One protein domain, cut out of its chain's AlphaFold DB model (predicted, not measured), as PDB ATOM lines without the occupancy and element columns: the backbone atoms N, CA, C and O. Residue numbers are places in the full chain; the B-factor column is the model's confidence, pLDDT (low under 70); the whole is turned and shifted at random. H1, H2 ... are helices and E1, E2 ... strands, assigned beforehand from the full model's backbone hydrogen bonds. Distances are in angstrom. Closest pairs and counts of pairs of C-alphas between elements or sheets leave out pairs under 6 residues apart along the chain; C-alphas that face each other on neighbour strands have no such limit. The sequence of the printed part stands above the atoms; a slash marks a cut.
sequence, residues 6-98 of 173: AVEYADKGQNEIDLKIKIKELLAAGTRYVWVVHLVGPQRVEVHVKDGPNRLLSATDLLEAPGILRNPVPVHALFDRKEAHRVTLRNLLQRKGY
ATOM      1  N   ALA A   6      27.453   0.905  -0.602       96.69
ATOM      2  CA  ALA A   6      28.083   0.707  -1.906       96.69
ATOM      3  C   ALA A   6      29.450   0.025  -1.739       96.69
ATOM      4  O   ALA A   6      30.151   0.280  -0.761       96.69
ATOM      5  N   VAL A   7      29.822  -0.836  -2.688       96.69
ATOM      6  CA  VAL A   7      31.120  -1.526  -2.708       96.69
ATOM      7  C   VAL A   7      31.800  -1.232  -4.041       96.69
ATOM      8  O   VAL A   7      31.221  -1.473  -5.095       96.69
ATOM      9  N   GLU A   8      33.020  -0.717  -3.979       95.19
ATOM     10  CA  GLU A   8      33.862  -0.356  -5.117       95.19
ATOM     11  C   GLU A   8      35.122  -1.218  -5.098       95.19
ATOM     12  O   GLU A   8      35.728  -1.405  -4.048       95.19
ATOM     13  N   TYR A   9      35.537  -1.738  -6.250       93.19
ATOM     14  CA  TYR A   9      36.775  -2.508  -6.375       93.19
ATOM     15  C   TYR A   9      37.843  -1.647  -7.048       93.19
ATOM     16  O   TYR A   9      37.615  -1.128  -8.139       93.19
ATOM     17  N   ALA A  10      38.997  -1.511  -6.393       90.94
ATOM     18  CA  ALA A  10      40.120  -0.704  -6.851       90.94
ATOM     19  C   ALA A  10      41.278  -1.583  -7.336       90.94
ATOM     20  O   ALA A  10      41.860  -2.348  -6.557       90.94
ATOM     21  N   ASP A  11      41.621  -1.465  -8.620       85.12
ATOM     22  CA  ASP A  11      42.719  -2.182  -9.274       85.12
ATOM     23  C   ASP A  11      43.869  -1.245  -9.702       85.12
ATOM     24  O   ASP A  11      43.879  -0.056  -9.388       85.12
ATOM     25  N   LYS A  12      44.882  -1.789 -10.399       67.88
ATOM     26  CA  LYS A  12      46.084  -1.040 -10.823       67.88
ATOM     27  C   LYS A  12      45.796   0.092 -11.818       67.88
ATOM     28  O   LYS A  12      46.671   0.933 -12.004       67.88
ATOM     29  N   GLY A  13      44.648   0.083 -12.495       64.69
ATOM     30  CA  GLY A  13      44.304   1.037 -13.550       64.69
ATOM     31  C   GLY A  13      43.364   2.150 -13.098       64.69
ATOM     32  O   GLY A  13      43.030   3.018 -13.903       64.69
ATOM     33  N   GLN A  14      42.912   2.133 -11.842       69.12
ATOM     34  CA  GLN A  14      41.927   3.097 -11.373       69.12
ATOM     35  C   GLN A  14      42.539   4.483 -11.145       69.12
ATOM     36  O   GLN A  14      43.532   4.646 -10.437       69.12
ATOM     37  N   ASN A  15      41.888   5.504 -11.700       79.56
ATOM     38  CA  ASN A  15      42.195   6.893 -11.393       79.56
ATOM     39  C   ASN A  15      41.721   7.228  -9.967       79.56
ATOM     40  O   ASN A  15      40.520   7.318  -9.699       79.56
ATOM     41  N   GLU A  16      42.669   7.431  -9.051       81.62
ATOM     42  CA  GLU A  16      42.382   7.761  -7.649       81.62
ATOM     43  C   GLU A  16      41.546   9.040  -7.484       81.62
ATOM     44  O   GLU A  16      40.812   9.179  -6.502       81.62
ATOM     45  N   ILE A  17      41.645   9.983  -8.427       84.94
ATOM     46  CA  ILE A  17      40.873  11.231  -8.400       84.94
ATOM     47  C   ILE A  17      39.397  10.933  -8.670       84.94
ATOM     48  O   ILE A  17      38.536  11.367  -7.900       84.94
ATOM     49  N   ASP A  18      39.109  10.137  -9.698       89.75
ATOM     50  CA  ASP A  18      37.739   9.779 -10.075       89.75
ATOM     51  C   ASP A  18      37.068   8.944  -8.981       89.75
ATOM     52  O   ASP A  18      35.906   9.175  -8.642       89.75
ATOM     53  N   LEU A  19      37.814   8.029  -8.347       90.38
ATOM     54  CA  LEU A  19      37.314   7.264  -7.203       90.38
ATOM     55  C   LEU A  19      36.937   8.186  -6.031       90.38
ATOM     56  O   LEU A  19      35.863   8.035  -5.448       90.38
ATOM     57  N   LYS A  20      37.779   9.175  -5.701       90.62
ATOM     58  CA  LYS A  20      37.485  10.152  -4.637       90.62
ATOM     59  C   LYS A  20      36.247  10.991  -4.949       90.62
ATOM     60  O   LYS A  20      35.476  11.279  -4.031       90.62
ATOM     61  N   ILE A  21      36.050  11.384  -6.210       93.19
ATOM     62  CA  ILE A  21      34.844  12.099  -6.653       93.19
ATOM     63  C   ILE A  21      33.618  11.200  -6.464       93.19
ATOM     64  O   ILE A  21      32.684  11.588  -5.761       93.19
ATOM     65  N   LYS A  22      33.670   9.964  -6.970       92.69
ATOM     66  CA  LYS A  22      32.577   8.990  -6.870       92.69
ATOM     67  C   LYS A  22      32.160   8.708  -5.423       92.69
ATOM     68  O   LYS A  22      30.970   8.685  -5.117       92.69
ATOM     69  N   ILE A  23      33.120   8.531  -4.509       93.88
ATOM     70  CA  ILE A  23      32.834   8.319  -3.079       93.88
ATOM     71  C   ILE A  23      32.063   9.515  -2.501       93.88
ATOM     72  O   ILE A  23      31.057   9.322  -1.816       93.88
ATOM     73  N   LYS A  24      32.497  10.749  -2.792       93.50
ATOM     74  CA  LYS A  24      31.816  11.966  -2.316       93.50
ATOM     75  C   LYS A  24      30.395  12.072  -2.863       93.50
ATOM     76  O   LYS A  24      29.488  12.401  -2.102       93.50
ATOM     77  N   GLU A  25      30.196  11.771  -4.143       94.56
ATOM     78  CA  GLU A  25      28.876  11.789  -4.778       94.56
ATOM     79  C   GLU A  25      27.919  10.773  -4.144       94.56
ATOM     80  O   GLU A  25      26.789  11.126  -3.809       94.56
ATOM     81  N   LEU A  26      28.375   9.539  -3.902       95.00
ATOM     82  CA  LEU A  26      27.572   8.498  -3.249       95.00
ATOM     83  C   LEU A  26      27.149   8.909  -1.831       95.00
ATOM     84  O   LEU A  26      25.972   8.812  -1.472       95.00
ATOM     85  N   LEU A  27      28.089   9.413  -1.027       94.12
ATOM     86  CA  LEU A  27      27.805   9.863   0.340       94.12
ATOM     87  C   LEU A  27      26.861  11.079   0.358       94.12
ATOM     88  O   LEU A  27      25.933  11.135   1.173       94.12
ATOM     89  N   ALA A  28      27.043  12.029  -0.565       94.25
ATOM     90  CA  ALA A  28      26.153  13.180  -0.726       94.25
ATOM     91  C   ALA A  28      24.735  12.758  -1.150       94.25
ATOM     92  O   ALA A  28      23.754  13.305  -0.645       94.25
ATOM     93  N   ALA A  29      24.620  11.737  -2.006       94.56
ATOM     94  CA  ALA A  29      23.352  11.164  -2.459       94.56
ATOM     95  C   ALA A  29      22.631  10.303  -1.400       94.56
ATOM     96  O   ALA A  29      21.503   9.859  -1.630       94.56
ATOM     97  N   GLY A  30      23.248  10.079  -0.234       93.56
ATOM     98  CA  GLY A  30      22.630   9.402   0.909       93.56
ATOM     99  C   GLY A  30      23.091   7.965   1.151       93.56
ATOM    100  O   GLY A  30      22.545   7.315   2.046       93.56
ATOM    101  N   THR A  31      24.093   7.459   0.425       96.00
ATOM    102  CA  THR A  31      24.780   6.224   0.827       96.00
ATOM    103  C   THR A  31      25.400   6.410   2.212       96.00
ATOM    104  O   THR A  31      26.061   7.410   2.483       96.00
ATOM    105  N   ARG A  32      25.180   5.448   3.116       95.06
ATOM    106  CA  ARG A  32      25.681   5.513   4.500       95.06
ATOM    107  C   ARG A  32      27.107   4.979   4.618       95.06
ATOM    108  O   ARG A  32      27.866   5.481   5.444       95.06
ATOM    109  N   TYR A  33      27.451   3.983   3.799       96.38
ATOM    110  CA  TYR A  33      28.761   3.335   3.770       96.38
ATOM    111  C   TYR A  33      29.235   3.144   2.328       96.38
ATOM    112  O   TYR A  33      28.488   2.618   1.504       96.38
ATOM    113  N   VAL A  34      30.483   3.501   2.038       97.31
ATOM    114  CA  VAL A  34      31.170   3.104   0.801       97.31
ATOM    115  C   VAL A  34      32.392   2.282   1.191       97.31
ATOM    116  O   VAL A  34      33.220   2.744   1.974       97.31
ATOM    117  N   TRP A  35      32.487   1.052   0.692       97.88
ATOM    118  CA  TRP A  35      33.627   0.163   0.915       97.88
ATOM    119  C   TRP A  35      34.468   0.078  -0.349       97.88
ATOM    120  O   TRP A  35      33.968  -0.360  -1.379       97.88
ATOM    121  N   VAL A  36      35.738   0.460  -0.269       96.81
ATOM    122  CA  VAL A  36      36.693   0.341  -1.371       96.81
ATOM    123  C   VAL A  36      37.589  -0.863  -1.117       96.81
ATOM    124  O   VAL A  36      38.361  -0.892  -0.163       96.81
ATOM    125  N   VAL A  37      37.479  -1.873  -1.968       97.06
ATOM    126  CA  VAL A  37      38.227  -3.127  -1.898       97.06
ATOM    127  C   VAL A  37      39.483  -3.001  -2.748       97.06
ATOM    128  O   VAL A  37      39.398  -2.923  -3.972       97.06
ATOM    129  N   HIS A  38      40.660  -3.006  -2.126       94.38
ATOM    130  CA  HIS A  38      41.917  -2.879  -2.864       94.38
ATOM    131  C   HIS A  38      42.405  -4.244  -3.346       94.38
ATOM    132  O   HIS A  38      42.822  -5.081  -2.546       94.38
ATOM    133  N   LEU A  39      42.412  -4.441  -4.664       90.12
ATOM    134  CA  LEU A  39      42.874  -5.668  -5.323       90.12
ATOM    135  C   LEU A  39      44.401  -5.719  -5.504       90.12
ATOM    136  O   LEU A  39      44.944  -6.726  -5.956       90.12
ATOM    137  N   VAL A  40      45.101  -4.633  -5.166       88.88
ATOM    138  CA  VAL A  40      46.549  -4.478  -5.348       88.88
ATOM    139  C   VAL A  40      47.245  -4.293  -4.007       88.88
ATOM    140  O   VAL A  40      46.858  -3.449  -3.192       88.88
ATOM    141  N   GLY A  41      48.336  -5.036  -3.821       88.69
ATOM    142  CA  GLY A  41      49.089  -5.045  -2.572       88.69
ATOM    143  C   GLY A  41      48.378  -5.877  -1.499       88.69
ATOM    144  O   GLY A  41      47.657  -6.815  -1.838       88.69
ATOM    145  N   PRO A  42      48.583  -5.567  -0.209       91.88
ATOM    146  CA  PRO A  42      47.912  -6.275   0.875       91.88
ATOM    147  C   PRO A  42      46.388  -6.172   0.753       91.88
ATOM    148  O   PRO A  42      45.862  -5.072   0.545       91.88
ATOM    149  N   GLN A  43      45.696  -7.307   0.917       94.69
ATOM    150  CA  GLN A  43      44.234  -7.370   0.967       94.69
ATOM    151  C   GLN A  43      43.717  -6.475   2.092       94.69
ATOM    152  O   GLN A  43      44.028  -6.685   3.269       94.69
ATOM    153  N   ARG A  44      42.947  -5.460   1.708       96.25
ATOM    154  CA  ARG A  44      42.412  -4.455   2.621       96.25
ATOM    155  C   ARG A  44      41.184  -3.779   2.032       96.25
ATOM    156  O   ARG A  44      40.993  -3.774   0.813       96.25
ATOM    157  N   VAL A  45      40.389  -3.187   2.909       98.12
ATOM    158  CA  VAL A  45      39.188  -2.434   2.554       98.12
ATOM    159  C   VAL A  45      39.211  -1.085   3.254       98.12
ATOM    160  O   VAL A  45      39.358  -1.025   4.475       98.12
ATOM    161  N   GLU A  46      39.050  -0.009   2.489       97.00
ATOM    162  CA  GLU A  46      38.787   1.324   3.030       97.00
ATOM    163  C   GLU A  46      37.280   1.505   3.225       97.00
ATOM    164  O   GLU A  46      36.478   1.285   2.319       97.00
ATOM    165  N   VAL A  47      36.882   1.889   4.432       97.75
ATOM    166  CA  VAL A  47      35.494   2.135   4.814       97.75
ATOM    167  C   VAL A  47      35.293   3.635   4.958       97.75
ATOM    168  O   VAL A  47      35.848   4.254   5.868       97.75
ATOM    169  N   HIS A  48      34.459   4.194   4.088       96.69
ATOM    170  CA  HIS A  48      34.022   5.583   4.128       96.69
ATOM    171  C   HIS A  48      32.598   5.676   4.666       96.69
ATOM    172  O   HIS A  48      31.712   4.917   4.264       96.69
ATOM    173  N   VAL A  49      32.374   6.641   5.551       94.50
ATOM    174  CA  VAL A  49      31.072   6.961   6.141       94.50
ATOM    175  C   VAL A  49      30.812   8.454   5.984       94.50
ATOM    176  O   VAL A  49      31.754   9.243   5.986       94.50
ATOM    177  N   LYS A  50      29.540   8.844   5.837       82.00
ATOM    178  CA  LYS A  50      29.147  10.221   5.483       82.00
ATOM    179  C   LYS A  50      29.746  11.294   6.405       82.00
ATOM    180  O   LYS A  50      30.189  12.321   5.909       82.00
ATOM    181  N   ASP A  51      29.814  11.014   7.706       78.62
ATOM    182  CA  ASP A  51      30.177  11.991   8.742       78.62
ATOM    183  C   ASP A  51      31.161  11.407   9.778       78.62
ATOM    184  O   ASP A  51      31.054  11.657  10.977       78.62
ATOM    185  N   GLY A  52      32.105  10.566   9.346       81.31
ATOM    186  CA  GLY A  52      33.039   9.899  10.260       81.31
ATOM    187  C   GLY A  52      34.411   9.620   9.652       81.31
ATOM    188  O   GLY A  52      34.612   9.810   8.452       81.31
ATOM    189  N   PRO A  53      35.380   9.183  10.477       86.94
ATOM    190  CA  PRO A  53      36.726   8.912  10.003       86.94
ATOM    191  C   PRO A  53      36.732   7.721   9.043       86.94
ATOM    192  O   PRO A  53      36.084   6.699   9.291       86.94
ATOM    193  N   ASN A  54      37.524   7.836   7.977       89.81
ATOM    194  CA  ASN A  54      37.819   6.700   7.113       89.81
ATOM    195  C   ASN A  54      38.575   5.639   7.919       89.81
ATOM    196  O   ASN A  54      39.485   5.963   8.688       89.81
ATOM    197  N   ARG A  55      38.218   4.369   7.731       95.88
ATOM    198  CA  ARG A  55      38.887   3.241   8.392       95.88
ATOM    199  C   ARG A  55      39.511   2.332   7.353       95.88
ATOM    200  O   ARG A  55      38.848   1.976   6.388       95.88
ATOM    201  N   LEU A  56      40.750   1.919   7.586       96.62
ATOM    202  CA  LEU A  56      41.405   0.892   6.789       96.62
ATOM    203  C   LEU A  56      41.354  -0.433   7.548       96.62
ATOM    204  O   LEU A  56      41.825  -0.510   8.680       96.62
ATOM    205  N   LEU A  57      40.773  -1.453   6.926       97.81
ATOM    206  CA  LEU A  57      40.630  -2.792   7.488       97.81
ATOM    207  C   LEU A  57      41.479  -3.783   6.695       97.81
ATOM    208  O   LEU A  57      41.475  -3.768   5.467       97.81
ATOM    209  N   SER A  58      42.206  -4.637   7.399       97.00
ATOM    210  CA  SER A  58      43.038  -5.711   6.859       97.00
ATOM    211  C   SER A  58      42.228  -6.981   6.576       97.00
ATOM    212  O   SER A  58      41.073  -7.106   6.977       97.00
ATOM    213  N   ALA A  59      42.843  -7.968   5.921       94.31
ATOM    214  CA  ALA A  59      42.208  -9.248   5.594       94.31
ATOM    215  C   ALA A  59      41.591 -10.002   6.793       94.31
ATOM    216  O   ALA A  59      40.614 -10.734   6.612       94.31
ATOM    217  N   THR A  60      42.148  -9.833   7.997       95.56
ATOM    218  CA  THR A  60      41.690 -10.505   9.226       95.56
ATOM    219  C   THR A  60      40.551  -9.775   9.930       95.56
ATOM    220  O   THR A  60      39.947 -10.333  10.843       95.56
ATOM    221  N   ASP A  61      40.249  -8.545   9.519       98.12
ATOM    222  CA  ASP A  61      39.211  -7.731  10.136       98.12
ATOM    223  C   ASP A  61      37.806  -8.103   9.638       98.12
ATOM    224  O   ASP A  61      37.604  -8.780   8.621       98.12
ATOM    225  N   LEU A  62      36.805  -7.622  10.375       97.94
ATOM    226  CA  LEU A  62      35.395  -7.745  10.035       97.94
ATOM    227  C   LEU A  62      34.845  -6.393   9.576       97.94
ATOM    228  O   LEU A  62      35.089  -5.356  10.189       97.94
ATOM    229  N   LEU A  63      34.062  -6.424   8.506       98.00
ATOM    230  CA  LEU A  63      33.303  -5.297   8.000       98.00
ATOM    231  C   LEU A  63      31.911  -5.284   8.619       98.00
ATOM    232  O   LEU A  63      31.175  -6.274   8.579       98.00
ATOM    233  N   GLU A  64      31.523  -4.125   9.129       96.38
ATOM    234  CA  GLU A  64      30.223  -3.894   9.742       96.38
ATOM    235  C   GLU A  64      29.497  -2.751   9.036       96.38
ATOM    236  O   GLU A  64      30.107  -1.769   8.613       96.38
ATOM    237  N   ALA A  65      28.174  -2.864   8.940       95.44
ATOM    238  CA  ALA A  65      27.306  -1.771   8.513       95.44
ATOM    239  C   ALA A  65      25.978  -1.836   9.294       95.44
ATOM    240  O   ALA A  65      24.993  -2.402   8.803       95.44
ATOM    241  N   PRO A  66      25.950  -1.316  10.539       93.88
ATOM    242  CA  PRO A  66      24.768  -1.334  11.397       93.88
ATOM    243  C   PRO A  66      23.498  -0.798  10.720       93.88
ATOM    244  O   PRO A  66      23.485   0.267  10.095       93.88
ATOM    245  N   GLY A  67      22.402  -1.545  10.854       93.06
ATOM    246  CA  GLY A  67      21.118  -1.233  10.214       93.06
ATOM    247  C   GLY A  67      21.063  -1.530   8.710       93.06
ATOM    248  O   GLY A  67      20.087  -1.165   8.065       93.06
ATOM    249  N   ILE A  68      22.097  -2.162   8.147       94.44
ATOM    250  CA  ILE A  68      22.126  -2.656   6.761       94.44
ATOM    251  C   ILE A  68      22.451  -4.147   6.768       94.44
ATOM    252  O   ILE A  68      21.707  -4.961   6.222       94.44
ATOM    253  N   LEU A  69      23.555  -4.514   7.416       95.31
ATOM    254  CA  LEU A  69      23.991  -5.895   7.543       95.31
ATOM    255  C   LEU A  69      23.493  -6.490   8.853       95.31
ATOM    256  O   LEU A  69      23.638  -5.893   9.917       95.31
ATOM    257  N   ARG A  70      22.938  -7.701   8.762       94.00
ATOM    258  CA  ARG A  70      22.587  -8.505   9.938       94.00
ATOM    259  C   ARG A  70      23.829  -9.062  10.632       94.00
ATOM    260  O   ARG A  70      23.868  -9.107  11.851       94.00
ATOM    261  N   ASN A  71      24.813  -9.505   9.848       96.44
ATOM    262  CA  ASN A  71      26.045 -10.104  10.348       96.44
ATOM    263  C   ASN A  71      27.261  -9.360   9.787       96.44
ATOM    264  O   ASN A  71      27.222  -8.979   8.612       96.44
ATOM    265  N   PRO A  72      28.353  -9.243  10.558       97.25
ATOM    266  CA  PRO A  72      29.626  -8.775  10.030       97.25
ATOM    267  C   PRO A  72      30.118  -9.658   8.876       97.25
ATOM    268  O   PRO A  72      29.928 -10.884   8.878       97.25
ATOM    269  N   VAL A  73      30.755  -9.024   7.895       97.88
ATOM    270  CA  VAL A  73      31.347  -9.673   6.721       97.88
ATOM    271  C   VAL A  73      32.860  -9.664   6.892       97.88
ATOM    272  O   VAL A  73      33.448  -8.592   6.947       97.88
ATOM    273  N   PRO A  74      33.530 -10.816   6.983       97.81
ATOM    274  CA  PRO A  74      34.984 -10.829   7.030       97.81
ATOM    275  C   PRO A  74      35.599 -10.200   5.774       97.81
ATOM    276  O   PRO A  74      35.135 -10.485   4.671       97.81
ATOM    277  N   VAL A  75      36.656  -9.392   5.915       97.81
ATOM    278  CA  VAL A  75      37.284  -8.706   4.768       97.81
ATOM    279  C   VAL A  75      37.729  -9.700   3.697       97.81
ATOM    280  O   VAL A  75      37.429  -9.512   2.520       97.81
ATOM    281  N   HIS A  76      38.370 -10.800   4.098       96.75
ATOM    282  CA  HIS A  76      38.799 -11.854   3.177       96.75
ATOM    283  C   HIS A  76      37.657 -12.459   2.328       96.75
ATOM    284  O   HIS A  76      37.916 -12.925   1.222       96.75
ATOM    285  N   ALA A  77      36.390 -12.380   2.761       97.50
ATOM    286  CA  ALA A  77      35.243 -12.844   1.973       97.50
ATOM    287  C   ALA A  77      34.964 -11.982   0.726       97.50
ATOM    288  O   ALA A  77      34.227 -12.414  -0.155       97.50
ATOM    289  N   LEU A  78      35.540 -10.778   0.621       97.12
ATOM    290  CA  LEU A  78      35.477  -9.958  -0.596       97.12
ATOM    291  C   LEU A  78      36.526 -10.357  -1.647       97.12
ATOM    292  O   LEU A  78      36.452  -9.880  -2.780       97.12
ATOM    293  N   PHE A  79      37.468 -11.230  -1.280       95.50
ATOM    294  CA  PHE A  79      38.555 -11.712  -2.135       95.50
ATOM    295  C   PHE A  79      38.455 -13.217  -2.413       95.50
ATOM    296  O   PHE A  79      38.802 -13.666  -3.503       95.50
ATOM    297  N   ASP A  80      37.979 -13.999  -1.441       95.75
ATOM    298  CA  ASP A  80      37.862 -15.450  -1.536       95.75
ATOM    299  C   ASP A  80      36.412 -15.896  -1.777       95.75
ATOM    300  O   ASP A  80      35.496 -15.636  -0.992       95.75
ATOM    301  N   ARG A  81      36.207 -16.633  -2.874       96.81
ATOM    302  CA  ARG A  81      34.881 -17.109  -3.289       96.81
ATOM    303  C   ARG A  81      34.256 -18.082  -2.288       96.81
ATOM    304  O   ARG A  81      33.038 -18.067  -2.106       96.81
ATOM    305  N   LYS A  82      35.050 -18.956  -1.666       96.50
ATOM    306  CA  LYS A  82      34.546 -19.950  -0.712       96.50
ATOM    307  C   LYS A  82      34.034 -19.245   0.541       96.50
ATOM    308  O   LYS A  82      32.943 -19.563   1.012       96.50
ATOM    309  N   GLU A  83      34.756 -18.247   1.029       96.00
ATOM    310  CA  GLU A  83      34.350 -17.456   2.191       96.00
ATOM    311  C   GLU A  83      33.144 -16.558   1.881       96.00
ATOM    312  O   GLU A  83      32.201 -16.504   2.675       96.00
ATOM    313  N   ALA A  84      33.069 -15.982   0.676       96.62
ATOM    314  CA  ALA A  84      31.870 -15.287   0.195       96.62
ATOM    315  C   ALA A  84      30.622 -16.191   0.217       96.62
ATOM    316  O   ALA A  84      29.550 -15.799   0.700       96.62
ATOM    317  N   HIS A  85      30.754 -17.431  -0.272       97.44
ATOM    318  CA  HIS A  85      29.669 -18.411  -0.250       97.44
ATOM    319  C   HIS A  85      29.262 -18.780   1.184       97.44
ATOM    320  O   HIS A  85      28.068 -18.879   1.461       97.44
ATOM    321  N   ARG A  86      30.217 -18.936   2.113       95.31
ATOM    322  CA  ARG A  86      29.925 -19.226   3.531       95.31
ATOM    323  C   ARG A  86      29.135 -18.101   4.195       95.31
ATOM    324  O   ARG A  86      28.134 -18.371   4.862       95.31
ATOM    325  N   VAL A  87      29.534 -16.845   3.980       96.38
ATOM    326  CA  VAL A  87      28.806 -15.670   4.490       96.38
ATOM    327  C   VAL A  87      27.392 -15.614   3.911       96.38
ATOM    328  O   VAL A  87      26.425 -15.411   4.652       96.38
ATOM    329  N   THR A  88      27.262 -15.841   2.602       96.44
ATOM    330  CA  THR A  88      25.969 -15.848   1.905       96.44
ATOM    331  C   THR A  88      25.052 -16.938   2.450       96.44
ATOM    332  O   THR A  88      23.915 -16.647   2.821       96.44
ATOM    333  N   LEU A  89      25.549 -18.172   2.577       97.31
ATOM    334  CA  LEU A  89      24.790 -19.299   3.115       97.31
ATOM    335  C   LEU A  89      24.302 -19.018   4.540       97.31
ATOM    336  O   LEU A  89      23.115 -19.176   4.813       97.31
ATOM    337  N   ARG A  90      25.182 -18.532   5.427       96.31
ATOM    338  CA  ARG A  90      24.810 -18.154   6.801       96.31
ATOM    339  C   ARG A  90      23.657 -17.147   6.811       96.31
ATOM    340  O   ARG A  90      22.686 -17.331   7.537       96.31
ATOM    341  N   ASN A  91      23.730 -16.107   5.978       96.06
ATOM    342  CA  ASN A  91      22.677 -15.094   5.891       96.06
ATOM    343  C   ASN A  91      21.346 -15.670   5.373       96.06
ATOM    344  O   ASN A  91      20.285 -15.294   5.871       96.06
ATOM    345  N   LEU A  92      21.386 -16.568   4.384       97.25
ATOM    346  CA  LEU A  92      20.187 -17.207   3.832       97.25
ATOM    347  C   LEU A  92      19.521 -18.149   4.841       97.25
ATOM    348  O   LEU A  92      18.302 -18.094   5.000       97.25
ATOM    349  N   LEU A  93      20.308 -18.948   5.564       97.94
ATOM    350  CA  LEU A  93      19.818 -19.836   6.623       97.94
ATOM    351  C   LEU A  93      19.115 -19.048   7.726       97.94
ATOM    352  O   LEU A  93      17.964 -19.322   8.061       97.94
ATOM    353  N   GLN A  94      19.746 -17.977   8.196       97.06
ATOM    354  CA  GLN A  94      19.181 -17.139   9.247       97.06
ATOM    355  C   GLN A  94      17.916 -16.386   8.821       97.06
ATOM    356  O   GLN A  94      17.092 -16.045   9.672       97.06
ATOM    357  N   ARG A  95      17.721 -16.129   7.519       95.81
ATOM    358  CA  ARG A  95      16.445 -15.622   6.975       95.81
ATOM    359  C   ARG A  95      15.348 -16.685   6.954       95.81
ATOM    360  O   ARG A  95      14.176 -16.330   6.964       95.81
ATOM    361  N   LYS A  96      15.720 -17.964   6.918       97.12
ATOM    362  CA  LYS A  96      14.806 -19.106   7.033       97.12
ATOM    363  C   LYS A  96      14.565 -19.552   8.478       97.12
ATOM    364  O   LYS A  96      13.833 -20.506   8.678       97.12
ATOM    365  N   GLY A  97      15.132 -18.851   9.463       97.19
ATOM    366  CA  GLY A  97      14.984 -19.182  10.882       97.19
ATOM    367  C   GLY A  97      16.045 -20.144  11.418       97.19
ATOM    368  O   GLY A  97      16.020 -20.464  12.599       97.19
ATOM    369  N   TYR A  98      17.010 -20.551  10.590       97.88
ATOM    370  CA  TYR A  98      18.095 -21.439  10.995       97.88
ATOM    371  C   TYR A  98      19.339 -20.655  11.397       97.88
ATOM    372  O   TYR A  98      19.826 -19.818  10.640       97.88
TER     373      TYR A  98
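Overview. This is residues 6 to 98 of the 173 residues of an uncharacterized protein of Candidatus Kentron sp. SD (UniProt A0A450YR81). A twisted four-stranded sheet stands in the middle, with helix H1 along one face; beyond the other face lie a long loop, residues 59 to 74, and the short helix H2, and the long helix H3 makes the far end of the longest axis. The 93 printed residues hold three named helices and four named strands in the order E1 H1 E2 E3 E4 H2 H3, a mixed class. The mixed sheet runs E1 E2 E3 E4, with E1 and E2 parallel and the rest antiparallel. The whole is compact, with a radius of gyration of the C-alphas of 14.1 A and spans of 44 by 29 by 18 A.

Along the chain. E1, residues 6 to 10, begins at C-alpha 6 (28.083, 0.707, -1.906). H1, residues 16 to 28, is 18.5 A long. E2, residues 33 to 38, measures 16.0 A, E3, residues 44 to 49, 16.5 A, and E4 is residues 55 to 58. H2 is residues 75 to 78. H3, residues 81 to 95, is 21.2 A long and ends at C-alpha 95 (16.445, -15.622, 6.975).

Arrangement. E1, H1 and E2 form a strand-helix-strand unit, two parallel neighbour strands with a helix between, its crossover right-handed; N 8 and O 35 are 2.8 A apart. E2, E3 and E4 form a meander, each strand the antiparallel neighbour of the one before, with N 36 and O 46 at 2.8 A and N 47 and O 55 at 2.8 A. H1 is on the sheet over E2, at a height over the sheet of 9.3 A; their closest C-alphas, of Ile 23 and Val 34, are 6.7 A apart. H2 only grazes the sheet. H2 and H3 touch only at the corner, the C-alphas of Ala 77 and Ala 84 being 4.5 A apart. H3 is not on the sheet. In H1 and H3 every O i to N i+4 pair is within hydrogen-bond range; H2 is too short for one.

Size, cuts and confidence. The C-alphas farthest apart, of Ile 17 and Gly 97, are 44.4 A apart. The printed part has no cut, and the link from E4 to H2 is long. Residues 12 to 14 have pLDDT under 70.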